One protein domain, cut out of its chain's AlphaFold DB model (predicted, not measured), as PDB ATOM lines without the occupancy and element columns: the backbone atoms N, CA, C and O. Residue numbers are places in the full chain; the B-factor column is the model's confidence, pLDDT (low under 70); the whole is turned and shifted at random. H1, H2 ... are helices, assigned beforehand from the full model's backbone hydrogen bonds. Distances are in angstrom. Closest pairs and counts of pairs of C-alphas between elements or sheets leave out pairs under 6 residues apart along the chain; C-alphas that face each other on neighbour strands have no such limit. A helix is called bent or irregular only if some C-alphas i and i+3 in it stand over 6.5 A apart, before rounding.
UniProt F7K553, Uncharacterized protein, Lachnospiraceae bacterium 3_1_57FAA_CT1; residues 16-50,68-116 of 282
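What this domain is: This is residues 16 to 50 and 68 to 116 of the 282 residues of an uncharacterized protein of Lachnospiraceae bacterium 3_1_57FAA_CT1 (UniProt F7K553). One long, kinked helix, H4, makes the long axis, with H2 crossing it and H3 packed on its middle, while small H1 lies near H4 beyond a short link. The 84 printed residues hold H1, H2, H3 and H4 in chain order, with no named strand: all helix. The whole is only just loose, close to compact, radius of gyration of the C-alphas 14.4 A, spanning 45 by 30 by 18 A.

Where its parts are: H4, residues 86 to 114, is 40.4 A long, ending at C-alpha 114 (54.242, 43.513, 83.614). It kinks by 42 degrees near residue 95 and is irregular: C-alphas 108 and 111 are 7.2 A apart. H3 is residues 68 to 79, 16.4 A; H2, 29 to 39, 15.3 A; H1, 16 to 20, 6.2 A, from C-alpha 16 (39.849, 25.395, 47.703).

How they stand to each other: H4 touches H2 with residues 99 to 110 alone, about perpendicular at 81 degrees; the closest C-alphas, Ala 36 and Ser 107, are 4.3 A apart. H3 touches H4, closest C-alphas Asp 76 and Ile 96, 7.5 A, at a steep tilt of 65 degrees. H1 and H3 are apart. Every O i to N i+4 pair is within hydrogen-bond range in H1, H2 and H3; in H4, 17 of 25.

The domain as a whole: Residues 51 to 67 are not printed; C-alphas 50 and 68 are 16.9 A apart. Residues 16 to 25 have pLDDT under 70.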
ATOM      1  N   PHE A  16      38.556  25.573  48.365       49.62
ATOM      2  CA  PHE A  16      39.849  25.395  47.703       49.62
ATOM      3  C   PHE A  16      40.942  26.379  48.146       49.62
ATOM      4  O   PHE A  16      42.113  26.003  48.140       49.62
ATOM      5  N   ASP A  17      40.594  27.601  48.556       55.62
ATOM      6  CA  ASP A  17      41.562  28.554  49.102       55.62
ATOM      7  C   ASP A  17      42.047  28.093  50.477       55.62
ATOM      8  O   ASP A  17      43.239  28.173  50.736       55.62
ATOM      9  N   TYR A  18      41.182  27.510  51.319       55.53
ATOM     10  CA  TYR A  18      41.601  26.885  52.584       55.53
ATOM     11  C   TYR A  18      42.651  25.784  52.359       55.53
ATOM     12  O   TYR A  18      43.669  25.744  53.046       55.53
ATOM     13  N   PHE A  19      42.455  24.940  51.339       54.38
ATOM     14  CA  PHE A  19      43.376  23.843  51.021       54.38
ATOM     15  C   PHE A  19      44.700  24.287  50.374       54.38
ATOM     16  O   PHE A  19      45.701  23.580  50.492       54.38
ATOM     17  N   ASN A  20      44.729  25.445  49.709       56.72
ATOM     18  CA  ASN A  20      45.921  25.974  49.028       56.72
ATOM     19  C   ASN A  20      46.618  27.108  49.792       56.72
ATOM     20  O   ASN A  20      47.681  27.583  49.378       56.72
ATOM     21  N   TRP A  21      46.038  27.564  50.900       59.84
ATOM     22  CA  TRP A  21      46.584  28.664  51.669       59.84
ATOM     23  C   TRP A  21      47.834  28.219  52.433       59.84
ATOM     24  O   TRP A  21      47.812  27.355  53.304       59.84
ATOM     25  N   THR A  22      48.962  28.819  52.056       53.75
ATOM     26  CA  THR A  22      50.291  28.622  52.661       53.75
ATOM     27  C   THR A  22      50.778  29.877  53.394       53.75
ATOM     28  O   THR A  22      51.926  29.946  53.846       53.75
ATOM     29  N   GLY A  23      49.911  30.890  53.492       61.19
ATOM     30  CA  GLY A  23      50.168  32.108  54.245       61.19
ATOM     31  C   GLY A  23      50.220  31.818  55.739       61.19
ATOM     32  O   GLY A  23      49.547  30.923  56.236       61.19
ATOM     33  N   VAL A  24      51.032  32.583  56.464       61.47
ATOM     34  CA  VAL A  24      50.964  32.578  57.928       61.47
ATOM     35  C   VAL A  24      49.639  33.243  58.303       61.47
ATOM     36  O   VAL A  24      49.410  34.360  57.829       61.47
ATOM     37  N   PRO A  25      48.775  32.607  59.112       67.31
ATOM     38  CA  PRO A  25      47.624  33.287  59.681       67.31
ATOM     39  C   PRO A  25      48.057  34.569  60.369       67.31
ATOM     40  O   PRO A  25      49.091  34.590  61.041       67.31
ATOM     41  N   ASP A  26      47.245  35.617  60.250       76.06
ATOM     42  CA  ASP A  26      47.306  36.662  61.257       76.06
ATOM     43  C   ASP A  26      46.752  36.056  62.550       76.06
ATOM     44  O   ASP A  26      45.580  35.686  62.631       76.06
ATOM     45  N   ILE A  27      47.646  35.804  63.505       81.62
ATOM     46  CA  ILE A  27      47.311  35.126  64.756       81.62
ATOM     47  C   ILE A  27      46.719  36.187  65.680       81.62
ATOM     48  O   ILE A  27      47.417  37.167  65.957       81.62
ATOM     49  N   PRO A  28      45.495  35.994  66.204       89.62
ATOM     50  CA  PRO A  28      44.936  36.898  67.197       89.62
ATOM     51  C   PRO A  28      45.919  37.120  68.352       89.62
ATOM     52  O   PRO A  28      46.466  36.159  68.903       89.62
ATOM     53  N   GLU A  29      46.135  38.381  68.730       89.19
ATOM     54  CA  GLU A  29      47.131  38.752  69.748       89.19
ATOM     55  C   GLU A  29      46.901  38.031  71.085       89.19
ATOM     56  O   GLU A  29      47.851  37.666  71.773       89.19
ATOM     57  N   GLU A  30      45.643  37.758  71.428       91.38
ATOM     58  CA  GLU A  30      45.235  37.037  72.637       91.38
ATOM     59  C   GLU A  30      45.755  35.591  72.669       91.38
ATOM     60  O   GLU A  30      46.261  35.125  73.697       91.38
ATOM     61  N   ILE A  31      45.679  34.887  71.533       90.88
ATOM     62  CA  ILE A  31      46.185  33.515  71.392       90.88
ATOM     63  C   ILE A  31      47.706  33.532  71.476       90.88
ATOM     64  O   ILE A  31      48.298  32.762  72.229       90.88
ATOM     65  N   LEU A  32      48.341  34.455  70.756       91.25
ATOM     66  CA  LEU A  32      49.789  34.598  70.765       91.25
ATOM     67  C   LEU A  32      50.325  34.909  72.172       91.25
ATOM     68  O   LEU A  32      51.293  34.290  72.609       91.25
ATOM     69  N   ASN A  33      49.668  35.810  72.904       92.56
ATOM     70  CA  ASN A  33      50.006  36.129  74.290       92.56
ATOM     71  C   ASN A  33      49.819  34.913  75.215       92.56
ATOM     72  O   ASN A  33      50.645  34.675  76.094       92.56
ATOM     73  N   SER A  34      48.779  34.104  75.000       93.69
ATOM     74  CA  SER A  34      48.554  32.869  75.769       93.69
ATOM     75  C   SER A  34      49.668  31.842  75.530       93.69
ATOM     76  O   SER A  34      50.266  31.352  76.489       93.69
ATOM     77  N   LEU A  35      50.032  31.595  74.267       93.81
ATOM     78  CA  LEU A  35      51.152  30.716  73.904       93.81
ATOM     79  C   LEU A  35      52.474  31.226  74.496       93.81
ATOM     80  O   LEU A  35      53.230  30.463  75.094       93.81
ATOM     81  N   ALA A  36      52.731  32.532  74.396       94.31
ATOM     82  CA  ALA A  36      53.913  33.168  74.968       94.31
ATOM     83  C   ALA A  36      53.974  33.015  76.499       94.31
ATOM     84  O   ALA A  36      55.048  32.811  77.070       94.31
ATOM     85  N   ARG A  37      52.828  33.087  77.186       95.19
ATOM     86  CA  ARG A  37      52.719  32.853  78.634       95.19
ATOM     87  C   ARG A  37      53.019  31.389  78.980       95.19
ATOM     88  O   ARG A  37      53.786  31.139  79.910       95.19
ATOM     89  N   TRP A  38      52.539  30.429  78.195       95.00
ATOM     90  CA  TRP A  38      52.849  29.008  78.394       95.00
ATOM     91  C   TRP A  38      54.325  28.653  78.180       95.00
ATOM     92  O   TRP A  38      54.842  27.814  78.914       95.00
ATOM     93  N   VAL A  39      55.047  29.343  77.283       94.75
ATOM     94  CA  VAL A  39      56.522  29.211  77.159       94.75
ATOM     95  C   VAL A  39      57.217  29.442  78.504       94.75
ATOM     96  O   VAL A  39      58.182  28.758  78.840       94.75
ATOM     97  N   LEU A  40      56.724  30.403  79.291       94.88
ATOM     98  CA  LEU A  40      57.243  30.733  80.622       94.88
ATOM     99  C   LEU A  40      56.502  29.999  81.749       94.88
ATOM    100  O   LEU A  40      56.599  30.382  82.919       94.88
ATOM    101  N   LEU A  41      55.770  28.938  81.398       94.44
ATOM    102  CA  LEU A  41      55.001  28.075  82.289       94.44
ATOM    103  C   LEU A  41      53.870  28.787  83.050       94.44
ATOM    104  O   LEU A  41      53.436  28.302  84.099       94.44
ATOM    105  N   TYR A  42      53.435  29.979  82.622       94.31
ATOM    106  CA  TYR A  42      52.251  30.604  83.224       94.31
ATOM    107  C   TYR A  42      51.048  29.699  82.987       94.31
ATOM    108  O   TYR A  42      50.995  29.013  81.975       94.31
ATOM    109  N   ASP A  43      50.107  29.674  83.926       91.38
ATOM    110  CA  ASP A  43      48.873  28.885  83.823       91.38
ATOM    111  C   ASP A  43      49.087  27.358  83.654       91.38
ATOM    112  O   ASP A  43      48.130  26.613  83.458       91.38
ATOM    113  N   VAL A  44      50.327  26.865  83.798       91.06
ATOM    114  CA  VAL A  44      50.653  25.435  83.865       91.06
ATOM    115  C   VAL A  44      50.524  24.979  85.321       91.06
ATOM    116  O   VAL A  44      51.204  25.534  86.192       91.06
ATOM    117  N   PRO A  45      49.683  23.975  85.632       89.56
ATOM    118  CA  PRO A  45      49.518  23.513  87.003       89.56
ATOM    119  C   PRO A  45      50.832  23.012  87.612       89.56
ATOM    120  O   PRO A  45      51.580  22.257  86.990       89.56
ATOM    121  N   PHE A  46      51.080  23.385  88.867       86.12
ATOM    122  CA  PHE A  46      52.313  23.048  89.585       86.12
ATOM    123  C   PHE A  46      52.680  21.546  89.599       86.12
ATOM    124  O   PHE A  46      53.868  21.249  89.451       86.12
ATOM    125  N   PRO A  47      51.733  20.582  89.685       86.31
ATOM    126  CA  PRO A  47      52.063  19.153  89.619       86.31
ATOM    127  C   PRO A  47      52.785  18.715  88.332       86.31
ATOM    128  O   PRO A  47      53.492  17.712  88.343       86.31
ATOM    129  N   TYR A  48      52.653  19.469  87.233       85.81
ATOM    130  CA  TYR A  48      53.398  19.209  85.995       85.81
ATOM    131  C   TYR A  48      54.846  19.722  86.039       85.81
ATOM    132  O   TYR A  48      55.659  19.291  85.227       85.81
ATOM    133  N   MET A  49      55.186  20.609  86.983       81.81
ATOM    134  CA  MET A  49      56.550  21.117  87.198       81.81
ATOM    135  C   MET A  49      57.302  20.318  88.267       81.81
ATOM    136  O   MET A  49      58.495  20.055  88.125       81.81
ATOM    137  N   ALA A  50      56.609  19.928  89.340       77.50
ATOM    138  CA  ALA A  50      57.146  19.114  90.423       77.50
ATOM    139  C   ALA A  50      56.282  17.858  90.587       77.50
ATOM    140  O   ALA A  50      55.256  17.871  91.263       77.50
ATOM    141  N   LYS A  68      63.501  22.428  76.243       91.25
ATOM    142  CA  LYS A  68      62.906  23.011  75.032       91.25
ATOM    143  C   LYS A  68      61.937  22.050  74.349       91.25
ATOM    144  O   LYS A  68      60.943  22.502  73.792       91.25
ATOM    145  N   SER A  69      62.201  20.749  74.415       92.38
ATOM    146  CA  SER A  69      61.348  19.697  73.853       92.38
ATOM    147  C   SER A  69      60.041  19.588  74.631       92.38
ATOM    148  O   SER A  69      58.989  19.399  74.031       92.38
ATOM    149  N   TYR A  70      60.088  19.774  75.956       92.19
ATOM    150  CA  TYR A  70      58.883  19.837  76.785       92.19
ATOM    151  C   TYR A  70      58.006  21.039  76.409       92.19
ATOM    152  O   TYR A  70      56.806  20.880  76.206       92.19
ATOM    153  N   ILE A  71      58.601  22.228  76.249       93.19
ATOM    154  CA  ILE A  71      57.864  23.421  75.800       93.19
ATOM    155  C   ILE A  71      57.322  23.238  74.378       93.19
ATOM    156  O   ILE A  71      56.173  23.587  74.116       93.19
ATOM    157  N   ALA A  72      58.110  22.653  73.472       91.62
ATOM    158  CA  ALA A  72      57.663  22.352  72.117       91.62
ATOM    159  C   ALA A  72      56.446  21.417  72.113       91.62
ATOM    160  O   ALA A  72      55.455  21.717  71.454       91.62
ATOM    161  N   ALA A  73      56.485  20.342  72.904       92.56
ATOM    162  CA  ALA A  73      55.374  19.404  73.040       92.56
ATOM    163  C   ALA A  73      54.135  20.040  73.694       92.56
ATOM    164  O   ALA A  73      53.016  19.761  73.271       92.56
ATOM    165  N   LEU A  74      54.315  20.912  74.695       92.88
ATOM    166  CA  LEU A  74      53.217  21.651  75.329       92.88
ATOM    167  C   LEU A  74      52.478  22.527  74.311       92.88
ATOM    168  O   LEU A  74      51.248  22.495  74.238       92.88
ATOM    169  N   LEU A  75      53.224  23.306  73.528       92.19
ATOM    170  CA  LEU A  75      52.641  24.218  72.551       92.19
ATOM    171  C   LEU A  75      52.064  23.473  71.340       92.19
ATOM    172  O   LEU A  75      50.958  23.805  70.920       92.19
ATOM    173  N   ASP A  76      52.743  22.444  70.816       90.12
ATOM    174  CA  ASP A  76      52.192  21.595  69.747       90.12
ATOM    175  C   ASP A  76      50.895  20.910  70.200       90.12
ATOM    176  O   ASP A  76      49.898  20.937  69.484       90.12
ATOM    177  N   GLY A  77      50.857  20.393  71.433       90.19
ATOM    178  CA  GLY A  77      49.647  19.823  72.020       90.19
ATOM    179  C   GLY A  77      48.493  20.827  72.069       90.19
ATOM    180  O   GLY A  77      47.380  20.502  71.657       90.19
ATOM    181  N   ALA A  78      48.754  22.065  72.492       89.44
ATOM    182  CA  ALA A  78      47.727  23.103  72.537       89.44
ATOM    183  C   ALA A  78      47.235  23.543  71.145       89.44
ATOM    184  O   ALA A  78      46.058  23.864  70.984       89.44
ATOM    185  N   MET A  79      48.111  23.529  70.139       87.19
ATOM    186  CA  MET A  79      47.776  23.860  68.748       87.19
ATOM    187  C   MET A  79      47.230  22.668  67.950       87.19
ATOM    188  O   MET A  79      46.785  22.850  66.824       87.19
ATOM    189  N   SER A  80      47.229  21.458  68.515       86.19
ATOM    190  CA  SER A  80      46.756  20.242  67.834       86.19
ATOM    191  C   SER A  80      45.231  20.105  67.742       86.19
ATOM    192  O   SER A  80      44.721  19.139  67.164       86.19
ATOM    193  N   LEU A  81      44.489  21.055  68.314       83.06
ATOM    194  CA  LEU A  81      43.030  21.063  68.291       83.06
ATOM    195  C   LEU A  81      42.512  21.216  66.856       83.06
ATOM    196  O   LEU A  81      42.883  22.141  66.144       83.06
ATOM    197  N   GLY A  82      41.603  20.326  66.453       79.12
ATOM    198  CA  GLY A  82      40.964  20.380  65.135       79.12
ATOM    199  C   GLY A  82      41.630  19.533  64.047       79.12
ATOM    200  O   GLY A  82      41.083  19.457  62.951       79.12
ATOM    201  N   ARG A  83      42.731  18.824  64.343       84.06
ATOM    202  CA  ARG A  83      43.338  17.847  63.422       84.06
ATOM    203  C   ARG A  83      42.408  16.643  63.228       84.06
ATOM    204  O   ARG A  83      42.398  15.729  64.051       84.06
ATOM    205  N   SER A  84      41.624  16.639  62.153       84.31
ATOM    206  CA  SER A  84      40.668  15.562  61.848       84.31
ATOM    207  C   SER A  84      41.156  14.672  60.705       84.31
ATOM    208  O   SER A  84      40.855  13.479  60.668       84.31
ATOM    209  N   PHE A  85      41.947  15.233  59.790       83.62
ATOM    210  CA  PHE A  85      42.457  14.564  58.600       83.62
ATOM    211  C   PHE A  85      43.960  14.803  58.406       83.62
ATOM    212  O   PHE A  85      44.568  15.709  58.973       83.62
ATOM    213  N   THR A  86      44.581  13.991  57.547       82.25
ATOM    214  CA  THR A  86      46.010  14.110  57.206       82.25
ATOM    215  C   THR A  86      46.366  15.453  56.568       82.25
ATOM    216  O   THR A  86      47.500  15.907  56.700       82.25
ATOM    217  N   ILE A  87      45.409  16.096  55.896       79.88
ATOM    218  CA  ILE A  87      45.595  17.418  55.295       79.88
ATOM    219  C   ILE A  87      45.751  18.518  56.352       79.88
ATOM    220  O   ILE A  87      46.620  19.372  56.192       79.88
ATOM    221  N   ASP A  88      45.011  18.437  57.461       81.19
ATOM    222  CA  ASP A  88      45.114  19.384  58.579       81.19
ATOM    223  C   ASP A  88      46.515  19.303  59.194       81.19
ATOM    224  O   ASP A  88      47.189  20.311  59.375       81.19
ATOM    225  N   TYR A  89      47.019  18.082  59.393       82.75
ATOM    226  CA  TYR A  89      48.377  17.858  59.889       82.75
ATOM    227  C   TYR A  89      49.455  18.441  58.960       82.75
ATOM    228  O   TYR A  89      50.424  19.046  59.422       82.75
ATOM    229  N   GLN A  90      49.310  18.263  57.641       81.00
ATOM    230  CA  GLN A  90      50.259  18.798  56.656       81.00
ATOM    231  C   GLN A  90      50.241  20.326  56.594       81.00
ATOM    232  O   GLN A  90      51.290  20.937  56.376       81.00
ATOM    233  N   HIS A  91      49.064  20.933  56.758       79.50
ATOM    234  CA  HIS A  91      48.912  22.378  56.852       79.50
ATOM    235  C   HIS A  91      49.566  22.909  58.137       79.50
ATOM    236  O   HIS A  91      50.478  23.736  58.061       79.50
ATOM    237  N   ASP A  92      49.192  22.353  59.291       80.81
ATOM    238  CA  ASP A  92      49.715  22.718  60.611       80.81
ATOM    239  C   ASP A  92      51.236  22.620  60.676       80.81
ATOM    240  O   ASP A  92      51.893  23.555  61.127       80.81
ATOM    241  N   SER A  93      51.815  21.538  60.147       80.62
ATOM    242  CA  SER A  93      53.269  21.323  60.136       80.62
ATOM    243  C   SER A  93      54.045  22.450  59.439       80.62
ATOM    244  O   SER A  93      55.233  22.613  59.689       80.62
ATOM    245  N   ARG A  94      53.409  23.232  58.554       78.12
ATOM    246  CA  ARG A  94      54.043  24.381  57.878       78.12
ATOM    247  C   ARG A  94      53.833  25.705  58.612       78.12
ATOM    248  O   ARG A  94      54.596  26.648  58.397       78.12
ATOM    249  N   VAL A  95      52.774  25.805  59.412       81.38
ATOM    250  CA  VAL A  95      52.360  27.036  60.100       81.38
ATOM    251  C   VAL A  95      52.906  27.081  61.526       81.38
ATOM    252  O   VAL A  95      53.337  28.144  61.978       81.38
ATOM    253  N   ILE A  96      52.942  25.933  62.206       85.12
ATOM    254  CA  ILE A  96      53.318  25.792  63.615       85.12
ATOM    255  C   ILE A  96      54.693  26.367  63.901       85.12
ATOM    256  O   ILE A  96      54.798  27.172  64.817       85.12
ATOM    257  N   ASP A  97      55.713  26.066  63.098       85.00
ATOM    258  CA  ASP A  97      57.073  26.570  63.345       85.00
ATOM    259  C   ASP A  97      57.107  28.103  63.454       85.00
ATOM    260  O   ASP A  97      57.725  28.671  64.353       85.00
ATOM    261  N   LYS A  98      56.345  28.794  62.599       86.25
ATOM    262  CA  LYS A  98      56.274  30.260  62.602       86.25
ATOM    263  C   LYS A  98      55.479  30.803  63.787       86.25
ATOM    264  O   LYS A  98      55.845  31.838  64.345       86.25
ATOM    265  N   VAL A  99      54.390  30.128  64.165       88.50
ATOM    266  CA  VAL A  99      53.599  30.471  65.359       88.50
ATOM    267  C   VAL A  99      54.460  30.304  66.614       88.50
ATOM    268  O   VAL A  99      54.488  31.196  67.461       88.50
ATOM    269  N   MET A 100      55.205  29.201  66.695       88.50
ATOM    270  CA  MET A 100      56.127  28.869  67.778       88.50
ATOM    271  C   MET A 100      57.224  29.917  67.914       88.50
ATOM    272  O   MET A 100      57.412  30.466  68.999       88.50
ATOM    273  N   ASP A 101      57.897  30.262  66.817       88.56
ATOM    274  CA  ASP A 101      58.929  31.298  66.812       88.56
ATOM    275  C   ASP A 101      58.383  32.649  67.283       88.56
ATOM    276  O   ASP A 101      59.021  33.339  68.090       88.56
ATOM    277  N   ARG A 102      57.172  33.016  66.843       89.25
ATOM    278  CA  ARG A 102      56.516  34.253  67.276       89.25
ATOM    279  C   ARG A 102      56.169  34.212  68.766       89.25
ATOM    280  O   ARG A 102      56.486  35.165  69.473       89.25
ATOM    281  N   ALA A 103      55.597  33.114  69.266       91.75
ATOM    282  CA  ALA A 103      55.272  32.942  70.684       91.75
ATOM    283  C   ALA A 103      56.527  33.002  71.570       91.75
ATOM    284  O   ALA A 103      56.542  33.655  72.614       91.75
ATOM    285  N   LEU A 104      57.617  32.382  71.121       90.75
ATOM    286  CA  LEU A 104      58.906  32.411  71.797       90.75
ATOM    287  C   LEU A 104      59.524  33.818  71.831       90.75
ATOM    288  O   LEU A 104      60.122  34.199  72.841       90.75
ATOM    289  N   CYS A 105      59.368  34.609  70.770       89.31
ATOM    290  CA  CYS A 105      59.799  36.008  70.755       89.31
ATOM    291  C   CYS A 105      58.941  36.883  71.678       89.31
ATOM    292  O   CYS A 105      59.493  37.646  72.470       89.31
ATOM    293  N   GLU A 106      57.615  36.737  71.637       90.12
ATOM    294  CA  GLU A 106      56.696  37.476  72.515       90.12
ATOM    295  C   GLU A 106      56.906  37.131  73.993       90.12
ATOM    296  O   GLU A 106      56.826  38.002  74.862       90.12
ATOM    297  N   SER A 107      57.272  35.883  74.304       91.25
ATOM    298  CA  SER A 107      57.498  35.459  75.689       91.25
ATOM    299  C   SER A 107      58.603  36.264  76.389       91.25
ATOM    300  O   SER A 107      58.481  36.594  77.571       91.25
ATOM    301  N   SER A 108      59.631  36.702  75.652       87.94
ATOM    302  CA  SER A 108      60.687  37.589  76.161       87.94
ATOM    303  C   SER A 108      60.166  38.945  76.654       87.94
ATOM    304  O   SER A 108      60.846  39.603  77.445       87.94
ATOM    305  N   LEU A 109      58.992  39.379  76.190       88.00
ATOM    306  CA  LEU A 109      58.420  40.700  76.458       88.00
ATOM    307  C   LEU A 109      57.423  40.707  77.624       88.00
ATOM    308  O   LEU A 109      57.119  41.781  78.151       88.00
ATOM    309  N   ILE A 110      56.963  39.536  78.081       90.50
ATOM    310  CA  ILE A 110      55.926  39.411  79.117       90.50
ATOM    311  C   ILE A 110      56.340  40.117  80.407       90.50
ATOM    312  O   ILE A 110      55.639  41.000  80.898       90.50
ATOM    313  N   ARG A 111      57.500  39.762  80.968       89.31
ATOM    314  CA  ARG A 111      57.932  40.326  82.252       89.31
ATOM    315  C   ARG A 111      58.239  41.830  82.174       89.31
ATOM    316  O   ARG A 111      57.767  42.542  83.057       89.31
ATOM    317  N   PRO A 112      58.973  42.353  81.168       87.31
ATOM    318  CA  PRO A 112      59.131  43.800  80.994       87.31
ATOM    319  C   PRO A 112      57.796  44.556  80.911       87.31
ATOM    320  O   PRO A 112      57.656  45.600  81.548       87.31
ATOM    321  N   SER A 113      56.811  43.992  80.200       87.00
ATOM    322  CA  SER A 113      55.455  44.545  80.097       87.00
ATOM    323  C   SER A 113      54.765  44.631  81.466       87.00
ATOM    324  O   SER A 113      54.305  45.700  81.864       87.00
ATOM    325  N   LEU A 114      54.797  43.545  82.250       87.62
ATOM    326  CA  LEU A 114      54.242  43.513  83.614       87.62
ATOM    327  C   LEU A 114      54.925  44.512  84.564       87.62
ATOM    328  O   LEU A 114      54.287  45.051  85.464       87.62
ATOM    329  N   GLN A 115      56.212  44.791  84.351       86.25
ATOM    330  CA  GLN A 115      56.975  45.774  85.124       86.25
ATOM    331  C   GLN A 115      56.793  47.221  84.650       86.25
ATOM    332  O   GLN A 115      57.421  48.114  85.215       86.25
ATOM    333  N   LYS A 116      55.972  47.465  83.617       85.25
ATOM    334  CA  LYS A 116      55.805  48.780  82.973       85.25
ATOM    335  C   LYS A 116      57.141  49.407  82.552       85.25
ATOM    336  O   LYS A 116      57.303  50.625  82.586       85.25
TER     337      LYS A 116